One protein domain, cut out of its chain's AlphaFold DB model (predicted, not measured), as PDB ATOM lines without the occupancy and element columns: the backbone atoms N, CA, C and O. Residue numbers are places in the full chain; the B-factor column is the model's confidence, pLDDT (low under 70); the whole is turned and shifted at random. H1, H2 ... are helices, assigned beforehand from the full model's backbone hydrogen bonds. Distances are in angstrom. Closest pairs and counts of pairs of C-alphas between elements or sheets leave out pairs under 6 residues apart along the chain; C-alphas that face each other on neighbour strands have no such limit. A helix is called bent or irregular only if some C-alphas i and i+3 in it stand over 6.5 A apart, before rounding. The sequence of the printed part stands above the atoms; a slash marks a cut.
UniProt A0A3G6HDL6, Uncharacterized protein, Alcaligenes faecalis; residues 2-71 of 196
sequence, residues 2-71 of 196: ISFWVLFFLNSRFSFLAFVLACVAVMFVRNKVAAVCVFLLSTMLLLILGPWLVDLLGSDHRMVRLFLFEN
ATOM      1  N   ILE A   2     -94.907-126.105   7.880       76.50
ATOM      2  CA  ILE A   2     -93.738-126.947   7.538       76.50
ATOM      3  C   ILE A   2     -93.804-128.328   8.216       76.50
ATOM      4  O   ILE A   2     -93.700-129.347   7.543       76.50
ATOM      5  N   SER A   3     -94.083-128.379   9.524       77.75
ATOM      6  CA  SER A   3     -94.166-129.639  10.280       77.75
ATOM      7  C   SER A   3     -95.230-130.611   9.756       77.75
ATOM      8  O   SER A   3     -95.028-131.814   9.828       77.75
ATOM      9  N   PHE A   4     -96.336-130.107   9.195       77.00
ATOM     10  CA  PHE A   4     -97.395-130.943   8.620       77.00
ATOM     11  C   PHE A   4     -96.884-131.708   7.395       77.00
ATOM     12  O   PHE A   4     -96.982-132.931   7.345       77.00
ATOM     13  N   TRP A   5     -96.274-130.989   6.451       76.88
ATOM     14  CA  TRP A   5     -95.705-131.580   5.243       76.88
ATOM     15  C   TRP A   5     -94.544-132.514   5.566       76.88
ATOM     16  O   TRP A   5     -94.503-133.629   5.061       76.88
ATOM     17  N   VAL A   6     -93.651-132.108   6.471       80.00
ATOM     18  CA  VAL A   6     -92.538-132.958   6.916       80.00
ATOM     19  C   VAL A   6     -93.055-134.267   7.516       80.00
ATOM     20  O   VAL A   6     -92.608-135.333   7.114       80.00
ATOM     21  N   LEU A   7     -94.031-134.222   8.427       76.62
ATOM     22  CA  LEU A   7     -94.584-135.436   9.039       76.62
ATOM     23  C   LEU A   7     -95.303-136.338   8.028       76.62
ATOM     24  O   LEU A   7     -95.228-137.562   8.153       76.62
ATOM     25  N   PHE A   8     -95.961-135.744   7.032       74.38
ATOM     26  CA  PHE A   8     -96.586-136.475   5.934       74.38
ATOM     27  C   PHE A   8     -95.536-137.198   5.073       74.38
ATOM     28  O   PHE A   8     -95.627-138.410   4.889       74.38
ATOM     29  N   PHE A   9     -94.489-136.497   4.623       77.06
ATOM     30  CA  PHE A   9     -93.427-137.074   3.787       77.06
ATOM     31  C   PHE A   9     -92.510-138.048   4.539       77.06
ATOM     32  O   PHE A   9     -91.982-138.982   3.941       77.06
ATOM     33  N   LEU A  10     -92.372-137.900   5.860       77.38
ATOM     34  CA  LEU A  10     -91.688-138.879   6.713       77.38
ATOM     35  C   LEU A  10     -92.499-140.174   6.919       77.38
ATOM     36  O   LEU A  10     -92.034-141.075   7.617       77.38
ATOM     37  N   ASN A  11     -93.703-140.291   6.339       69.12
ATOM     38  CA  ASN A  11     -94.570-141.472   6.430       69.12
ATOM     39  C   ASN A  11     -94.889-141.904   7.880       69.12
ATOM     40  O   ASN A  11     -95.195-143.073   8.150       69.12
ATOM     41  N   SER A  12     -94.847-140.971   8.841       75.62
ATOM     42  CA  SER A  12     -95.180-141.255  10.240       75.62
ATOM     43  C   SER A  12     -96.660-140.987  10.514       75.62
ATOM     44  O   SER A  12     -97.021-139.969  11.105       75.62
ATOM     45  N   ARG A  13     -97.519-141.945  10.124       79.50
ATOM     46  CA  ARG A  13     -98.987-141.934  10.332       79.50
ATOM     47  C   ARG A  13     -99.396-141.387  11.700       79.50
ATOM     48  O   ARG A  13    -100.183-140.455  11.818       79.50
ATOM     49  N   PHE A  14     -98.833-141.987  12.745       78.19
ATOM     50  CA  PHE A  14     -99.189-141.659  14.113       78.19
ATOM     51  C   PHE A  14     -98.726-140.251  14.508       78.19
ATOM     52  O   PHE A  14     -99.516-139.489  15.049       78.19
ATOM     53  N   SER A  15     -97.471-139.882  14.226       82.62
ATOM     54  CA  SER A  15     -96.965-138.544  14.566       82.62
ATOM     55  C   SER A  15     -97.741-137.457  13.825       82.62
ATOM     56  O   SER A  15     -98.014-136.405  14.390       82.62
ATOM     57  N   PHE A  16     -98.152-137.728  12.586       83.00
ATOM     58  CA  PHE A  16     -99.028-136.847  11.829       83.00
ATOM     59  C   PHE A  16    -100.387-136.658  12.525       83.00
ATOM     60  O   PHE A  16    -100.778-135.524  12.796       83.00
ATOM     61  N   LEU A  17    -101.069-137.748  12.902       84.56
ATOM     62  CA  LEU A  17    -102.333-137.671  13.643       84.56
ATOM     63  C   LEU A  17    -102.177-136.980  15.003       84.56
ATOM     64  O   LEU A  17    -102.971-136.106  15.336       84.56
ATOM     65  N   ALA A  18    -101.141-137.319  15.771       87.69
ATOM     66  CA  ALA A  18    -100.856-136.704  17.064       87.69
ATOM     67  C   ALA A  18    -100.615-135.193  16.934       87.69
ATOM     68  O   ALA A  18    -101.080-134.423  17.771       87.69
ATOM     69  N   PHE A  19     -99.941-134.754  15.868       87.50
ATOM     70  CA  PHE A  19     -99.734-133.337  15.578       87.50
ATOM     71  C   PHE A  19    -101.043-132.616  15.233       87.50
ATOM     72  O   PHE A  19    -101.295-131.525  15.746       87.50
ATOM     73  N   VAL A  20    -101.898-133.225  14.406       86.81
ATOM     74  CA  VAL A  20    -103.222-132.670  14.072       86.81
ATOM     75  C   VAL A  20    -104.096-132.572  15.324       86.81
ATOM     76  O   VAL A  20    -104.654-131.511  15.598       86.81
ATOM     77  N   LEU A  21    -104.157-133.634  16.132       89.81
ATOM     78  CA  LEU A  21    -104.901-133.648  17.393       89.81
ATOM     79  C   LEU A  21    -104.364-132.614  18.387       89.81
ATOM     80  O   LEU A  21    -105.153-131.941  19.045       89.81
ATOM     81  N   ALA A  22    -103.044-132.431  18.471       91.19
ATOM     82  CA  ALA A  22    -102.441-131.407  19.320       91.19
ATOM     83  C   ALA A  22    -102.840-129.990  18.879       91.19
ATOM     84  O   ALA A  22    -103.198-129.161  19.715       91.19
ATOM     85  N   CYS A  23    -102.853-129.722  17.568       89.12
ATOM     86  CA  CYS A  23    -103.346-128.454  17.026       89.12
ATOM     87  C   CYS A  23    -104.824-128.225  17.377       89.12
ATOM     88  O   CYS A  23    -105.180-127.142  17.843       89.12
ATOM     89  N   VAL A  24    -105.676-129.243  17.207       90.31
ATOM     90  CA  VAL A  24    -107.106-129.174  17.558       90.31
ATOM     91  C   VAL A  24    -107.294-128.939  19.057       90.31
ATOM     92  O   VAL A  24    -108.100-128.090  19.433       90.31
ATOM     93  N   ALA A  25    -106.522-129.608  19.917       90.12
ATOM     94  CA  ALA A  25    -106.577-129.421  21.367       90.12
ATOM     95  C   ALA A  25    -106.231-127.978  21.770       90.12
ATOM     96  O   ALA A  25    -106.957-127.354  22.544       90.12
ATOM     97  N   VAL A  26    -105.179-127.395  21.186       90.00
ATOM     98  CA  VAL A  26    -104.822-125.985  21.422       90.00
ATOM     99  C   VAL A  26    -105.885-125.029  20.876       90.00
ATOM    100  O   VAL A  26    -106.213-124.033  21.524       90.00
ATOM    101  N   MET A  27    -106.472-125.317  19.711       89.25
ATOM    102  CA  MET A  27    -107.595-124.530  19.193       89.25
ATOM    103  C   MET A  27    -108.813-124.604  20.113       89.25
ATOM    104  O   MET A  27    -109.453-123.578  20.338       89.25
ATOM    105  N   PHE A  28    -109.106-125.775  20.681       89.75
ATOM    106  CA  PHE A  28    -110.234-125.986  21.586       89.75
ATOM    107  C   PHE A  28    -110.123-125.126  22.848       89.75
ATOM    108  O   PHE A  28    -111.123-124.583  23.315       89.75
ATOM    109  N   VAL A  29    -108.898-124.921  23.345       86.50
ATOM    110  CA  VAL A  29    -108.613-124.006  24.460       86.50
ATOM    111  C   VAL A  29    -108.981-122.552  24.128       86.50
ATOM    112  O   VAL A  29    -109.443-121.826  25.006       86.50
ATOM    113  N   ARG A  30    -108.826-122.112  22.872       83.62
ATOM    114  CA  ARG A  30    -109.126-120.728  22.453       83.62
ATOM    115  C   ARG A  30    -110.570-120.521  22.014       83.62
ATOM    116  O   ARG A  30    -111.194-119.533  22.384       83.62
ATOM    117  N   ASN A  31    -111.067-121.403  21.155       88.00
ATOM    118  CA  ASN A  31    -112.383-121.306  20.545       88.00
ATOM    119  C   ASN A  31    -112.933-122.715  20.301       88.00
ATOM    120  O   ASN A  31    -112.635-123.357  19.292       88.00
ATOM    121  N   LYS A  32    -113.763-123.170  21.242       90.25
ATOM    122  CA  LYS A  32    -114.361-124.509  21.242       90.25
ATOM    123  C   LYS A  32    -115.163-124.780  19.970       90.25
ATOM    124  O   LYS A  32    -115.014-125.843  19.380       90.25
ATOM    125  N   VAL A  33    -115.965-123.808  19.524       91.38
ATOM    126  CA  VAL A  33    -116.811-123.951  18.329       91.38
ATOM    127  C   VAL A  33    -115.943-124.101  17.086       91.38
ATOM    128  O   VAL A  33    -116.112-125.057  16.339       91.38
ATOM    129  N   ALA A  34    -114.959-123.217  16.898       89.88
ATOM    130  CA  ALA A  34    -114.054-123.304  15.756       89.88
ATOM    131  C   ALA A  34    -113.263-124.621  15.746       89.88
ATOM    132  O   ALA A  34    -113.113-125.229  14.692       89.88
ATOM    133  N   ALA A  35    -112.791-125.086  16.905       91.12
ATOM    134  CA  ALA A  35    -112.069-126.349  17.013       91.12
ATOM    135  C   ALA A  35    -112.942-127.556  16.644       91.12
ATOM    136  O   ALA A  35    -112.499-128.404  15.873       91.12
ATOM    137  N   VAL A  36    -114.184-127.609  17.140       91.38
ATOM    138  CA  VAL A  36    -115.145-128.666  16.788       91.38
ATOM    139  C   VAL A  36    -115.473-128.617  15.298       91.38
ATOM    140  O   VAL A  36    -115.412-129.649  14.639       91.38
ATOM    141  N   CYS A  37    -115.738-127.434  14.736       91.38
ATOM    142  CA  CYS A  37    -115.995-127.286  13.302       91.38
ATOM    143  C   CYS A  37    -114.804-127.751  12.458       91.38
ATOM    144  O   CYS A  37    -114.991-128.514  11.517       91.38
ATOM    145  N   VAL A  38    -113.579-127.335  12.796       89.50
ATOM    146  CA  VAL A  38    -112.364-127.752  12.077       89.50
ATOM    147  C   VAL A  38    -112.138-129.253  12.202       89.50
ATOM    148  O   VAL A  38    -111.793-129.885  11.209       89.50
ATOM    149  N   PHE A  39    -112.355-129.836  13.382       90.25
ATOM    150  CA  PHE A  39    -112.258-131.279  13.578       90.25
ATOM    151  C   PHE A  39    -113.266-132.025  12.697       90.25
ATOM    152  O   PHE A  39    -112.859-132.862  11.899       90.25
ATOM    153  N   LEU A  40    -114.550-131.658  12.759       91.38
ATOM    154  CA  LEU A  40    -115.607-132.280  11.957       91.38
ATOM    155  C   LEU A  40    -115.360-132.124  10.453       91.38
ATOM    156  O   LEU A  40    -115.471-133.102   9.718       91.38
ATOM    157  N   LEU A  41    -114.976-130.929   9.995       90.38
ATOM    158  CA  LEU A  41    -114.631-130.676   8.593       90.38
ATOM    159  C   LEU A  41    -113.426-131.505   8.151       90.38
ATOM    160  O   LEU A  41    -113.454-132.074   7.065       90.38
ATOM    161  N   SER A  42    -112.390-131.609   8.985       86.00
ATOM    162  CA  SER A  42    -111.201-132.412   8.681       86.00
ATOM    163  C   SER A  42    -111.549-133.896   8.595       86.00
ATOM    164  O   SER A  42    -111.120-134.565   7.661       86.00
ATOM    165  N   THR A  43    -112.366-134.412   9.519       86.75
ATOM    166  CA  THR A  43    -112.856-135.794   9.481       86.75
ATOM    167  C   THR A  43    -113.718-136.042   8.246       86.75
ATOM    168  O   THR A  43    -113.498-137.024   7.545       86.75
ATOM    169  N   MET A  44    -114.650-135.142   7.928       88.38
ATOM    170  CA  MET A  44    -115.496-135.251   6.738       88.38
ATOM    171  C   MET A  44    -114.656-135.247   5.454       88.38
ATOM    172  O   MET A  44    -114.852-136.091   4.585       88.38
ATOM    173  N   LEU A  45    -113.682-134.339   5.352       86.94
ATOM    174  CA  LEU A  45    -112.773-134.248   4.212       86.94
ATOM    175  C   LEU A  45    -111.909-135.509   4.075       86.94
ATOM    176  O   LEU A  45    -111.736-136.006   2.967       86.94
ATOM    177  N   LEU A  46    -111.417-136.061   5.188       83.94
ATOM    178  CA  LEU A  46    -110.688-137.332   5.199       83.94
ATOM    179  C   LEU A  46    -111.561-138.508   4.739       83.94
ATOM    180  O   LEU A  46    -111.064-139.365   4.020       83.94
ATOM    181  N   LEU A  47    -112.844-138.547   5.110       85.06
ATOM    182  CA  LEU A  47    -113.770-139.597   4.670       85.06
ATOM    183  C   LEU A  47    -114.089-139.500   3.171       85.06
ATOM    184  O   LEU A  47    -114.177-140.525   2.504       85.06
ATOM    185  N   ILE A  48    -114.228-138.283   2.638       88.44
ATOM    186  CA  ILE A  48    -114.520-138.051   1.214       88.44
ATOM    187  C   ILE A  48    -113.281-138.307   0.345       88.44
ATOM    188  O   ILE A  48    -113.376-138.958  -0.691       88.44
ATOM    189  N   LEU A  49    -112.115-137.793   0.752       87.25
ATOM    190  CA  LEU A  49    -110.877-137.891  -0.030       87.25
ATOM    191  C   LEU A  49    -110.112-139.195   0.203       87.25
ATOM    192  O   LEU A  49    -109.248-139.530  -0.602       87.25
ATOM    193  N   GLY A  50    -110.399-139.920   1.286       84.25
ATOM    194  CA  GLY A  50    -109.720-141.163   1.655       84.25
ATOM    195  C   GLY A  50    -109.681-142.188   0.518       84.25
ATOM    196  O   GLY A  50    -108.581-142.585   0.140       84.25
ATOM    197  N   PRO A  51    -110.825-142.564  -0.087       86.00
ATOM    198  CA  PRO A  51    -110.852-143.503  -1.211       86.00
ATOM    199  C   PRO A  51    -110.019-143.029  -2.409       86.00
ATOM    200  O   PRO A  51    -109.204-143.778  -2.929       86.00
ATOM    201  N   TRP A  52    -110.130-141.749  -2.778       87.38
ATOM    202  CA  TRP A  52    -109.338-141.182  -3.873       87.38
ATOM    203  C   TRP A  52    -107.828-141.198  -3.580       87.38
ATOM    204  O   TRP A  52    -107.019-141.468  -4.464       87.38
ATOM    205  N   LEU A  53    -107.431-140.946  -2.328       84.31
ATOM    206  CA  LEU A  53    -106.036-141.054  -1.896       84.31
ATOM    207  C   LEU A  53    -105.527-142.499  -1.949       84.31
ATOM    208  O   LEU A  53    -104.355-142.699  -2.264       84.31
ATOM    209  N   VAL A  54    -106.383-143.484  -1.646       85.44
ATOM    210  CA  VAL A  54    -106.057-144.913  -1.786       85.44
ATOM    211  C   VAL A  54    -105.779-145.244  -3.248       85.44
ATOM    212  O   VAL A  54    -104.745-145.839  -3.541       85.44
ATOM    213  N   ASP A  55    -106.647-144.798  -4.157       86.44
ATOM    214  CA  ASP A  55    -106.503-145.046  -5.594       86.44
ATOM    215  C   ASP A  55    -105.252-144.369  -6.177       86.44
ATOM    216  O   ASP A  55    -104.562-144.949  -7.014       86.44
ATOM    217  N   LEU A  56    -104.922-143.154  -5.721       88.00
ATOM    218  CA  LEU A  56    -103.772-142.394  -6.217       88.00
ATOM    219  C   LEU A  56    -102.424-142.951  -5.734       88.00
ATOM    220  O   LEU A  56    -101.465-143.004  -6.502       88.00
ATOM    221  N   LEU A  57    -102.317-143.275  -4.443       85.25
ATOM    222  CA  LEU A  57    -101.048-143.659  -3.812       85.25
ATOM    223  C   LEU A  57    -100.838-145.181  -3.770       85.25
ATOM    224  O   LEU A  57     -99.714-145.628  -3.535       85.25
ATOM    225  N   GLY A  58    -101.895-145.965  -3.990       84.44
ATOM    226  CA  GLY A  58    -101.906-147.418  -3.860       84.44
ATOM    227  C   GLY A  58    -102.115-147.890  -2.416       84.44
ATOM    228  O   GLY A  58    -101.724-147.229  -1.448       84.44
ATOM    229  N   SER A  59    -102.706-149.077  -2.263       79.31
ATOM    230  CA  SER A  59    -103.013-149.702  -0.963       79.31
ATOM    231  C   SER A  59    -101.771-150.003  -0.119       79.31
ATOM    232  O   SER A  59    -101.824-149.981   1.112       79.31
ATOM    233  N   ASP A  60    -100.624-150.213  -0.763       75.62
ATOM    234  CA  ASP A  60     -99.367-150.494  -0.074       75.62
ATOM    235  C   ASP A  60     -98.777-149.271   0.635       75.62
ATOM    236  O   ASP A  60     -97.987-149.426   1.581       75.62
ATOM    237  N   HIS A  61     -99.175-148.058   0.229       79.94
ATOM    238  CA  HIS A  61     -98.620-146.819   0.751       79.94
ATOM    239  C   HIS A  61     -98.931-146.660   2.243       79.94
ATOM    240  O   HIS A  61    -100.081-146.675   2.690       79.94
ATOM    241  N   ARG A  62     -97.890-146.450   3.057       73.00
ATOM    242  CA  ARG A  62     -98.013-146.449   4.524       73.00
ATOM    243  C   ARG A  62     -99.046-145.458   5.053       73.00
ATOM    244  O   ARG A  62     -99.740-145.803   5.997       73.00
ATOM    245  N   MET A  63     -99.168-144.262   4.476       75.69
ATOM    246  CA  MET A  63    -100.163-143.264   4.911       75.69
ATOM    247  C   MET A  63    -101.608-143.640   4.553       75.69
ATOM    248  O   MET A  63    -102.527-143.229   5.253       75.69
ATOM    249  N   VAL A  64    -101.806-144.455   3.515       76.69
ATOM    250  CA  VAL A  64    -103.124-144.918   3.059       76.69
ATOM    251  C   VAL A  64    -103.671-146.027   3.959       76.69
ATOM    252  O   VAL A  64    -104.874-146.110   4.179       76.69
ATOM    253  N   ARG A  65    -102.790-146.797   4.612       72.56
ATOM    254  CA  ARG A  65    -103.167-147.783   5.643       72.56
ATOM    255  C   ARG A  65    -103.825-147.181   6.894       72.56
ATOM    256  O   ARG A  65    -104.112-147.905   7.833       72.56
ATOM    257  N   LEU A  66    -104.011-145.861   6.965       67.56
ATOM    258  CA  LEU A  66    -104.929-145.244   7.930       67.56
ATOM    259  C   LEU A  66    -106.402-145.544   7.605       67.56
ATOM    260  O   LEU A  66    -107.230-145.529   8.508       67.56
ATOM    261  N   PHE A  67    -106.708-145.804   6.334       67.88
ATOM    262  CA  PHE A  67    -108.056-146.042   5.813       67.88
ATOM    263  C   PHE A  67    -108.344-147.528   5.567       67.88
ATOM    264  O   PHE A  67    -109.500-147.922   5.447       67.88
ATOM    265  N   LEU A  68    -107.296-148.351   5.509       65.44
ATOM    266  CA  LEU A  68    -107.386-149.798   5.350       65.44
ATOM    267  C   LEU A  68    -107.214-150.441   6.731       65.44
ATOM    268  O   LEU A  68    -106.115-150.440   7.283       65.44
ATOM    269  N   PHE A  69    -108.303-150.960   7.308       59.34
ATOM    270  CA  PHE A  69    -108.302-151.701   8.580       59.34
ATOM    271  C   PHE A  69    -107.721-153.117   8.403       59.34
ATOM    272  O   PHE A  69    -108.361-154.114   8.723       59.34
ATOM    273  N   GLU A  70    -106.521-153.223   7.837       59.88
ATOM    274  CA  GLU A  70    -105.810-154.497   7.729       59.88
ATOM    275  C   GLU A  70    -105.091-154.841   9.043       59.88
ATOM    276  O   GLU A  70    -104.787-153.960   9.851       59.88
ATOM    277  N   ASN A  71    -104.802-156.131   9.251       55.47
ATOM    278  CA  ASN A  71    -104.081-156.651  10.416       55.47
ATOM    279  C   ASN A  71    -102.672-156.030  10.522       55.47
ATOM    280  O   ASN A  71    -101.700-156.543   9.967       55.47
TER     281      ASN A  71
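This is residues 2 to 71 of the 196 residues of an uncharacterized protein of Alcaligenes faecalis (UniProt A0A3G6HDL6). Two long helices, H2 and H3, make a narrow V: they meet near the tight turn that joins them and spread toward the other end, while the short helix H1 folds back along the first part of H2 and stays apart from H3. At the open end of the V, H3 is kinked near residue 51, and residues 58 to 71, with no named element, turn back from its end. The printed part has 70 residues, with three named helices in the order H1, H2, H3 and no named strand; the class is all helix. The whole is only just loose, close to compact, with a radius of gyration of the C-alphas of 13.3 A, and it is elongated, spanning 39 by 23 by 23 A.

H1, residues 2 to 9, and H2, residues 13 to 30, form a helical hairpin across a tight link of 3 residues. They touch, and their closest C-alphas, those of Leu 7 and Phe 16, are 5.4 A apart. They run opposite ways at a shallow tilt of 29 degrees, and H2 touches H1 with residues 13 to 19 alone. H2 and H3, residues 32 to 57, form a second helical hairpin across a tight link of 1 residue. They touch with residues 24 to 28 of H2 and 34 to 39 of H3 alone, and their closest C-alphas, those of Phe 28 and Ala 35, are 4.9 A apart. They run opposite ways at a shallow tilt of 21 degrees, with their centres 13.9 A apart. H1 and H3 are apart. Every O i to N i+4 pair is within hydrogen-bond range in H1; in H2 it is 13 of 14 and in H3 20 of 22.

H1 begins at Ile 2, whose C-alpha is at (-93.738, -126.947, 7.538), and ends at Phe 9. H2 runs from Arg 13 to Arg 30, 26.4 A from first to last C-alpha, and C-alpha 30 is at (-109.126, -120.728, 22.453). H3 runs from Lys 32 to Leu 57, 34.2 A, and C-alpha 57 is at (-101.048, -143.659, -3.812). H3 is irregular: C-alphas 48 and 51 are 7.0 A apart, and it has a kink of 50 degrees near residue 51.

The two C-alphas farthest apart, those of Arg 30 and Asp 60, are 38.6 A apart. The printed part has no cut, and neither link between named helices is long. The C-alphas of residues 58 to 71 lie 9 to 20 A from the mean of all C-alphas. The mean pLDDT of the printed part is 82.4; residue 11 and residues 66 to 71 are under 70.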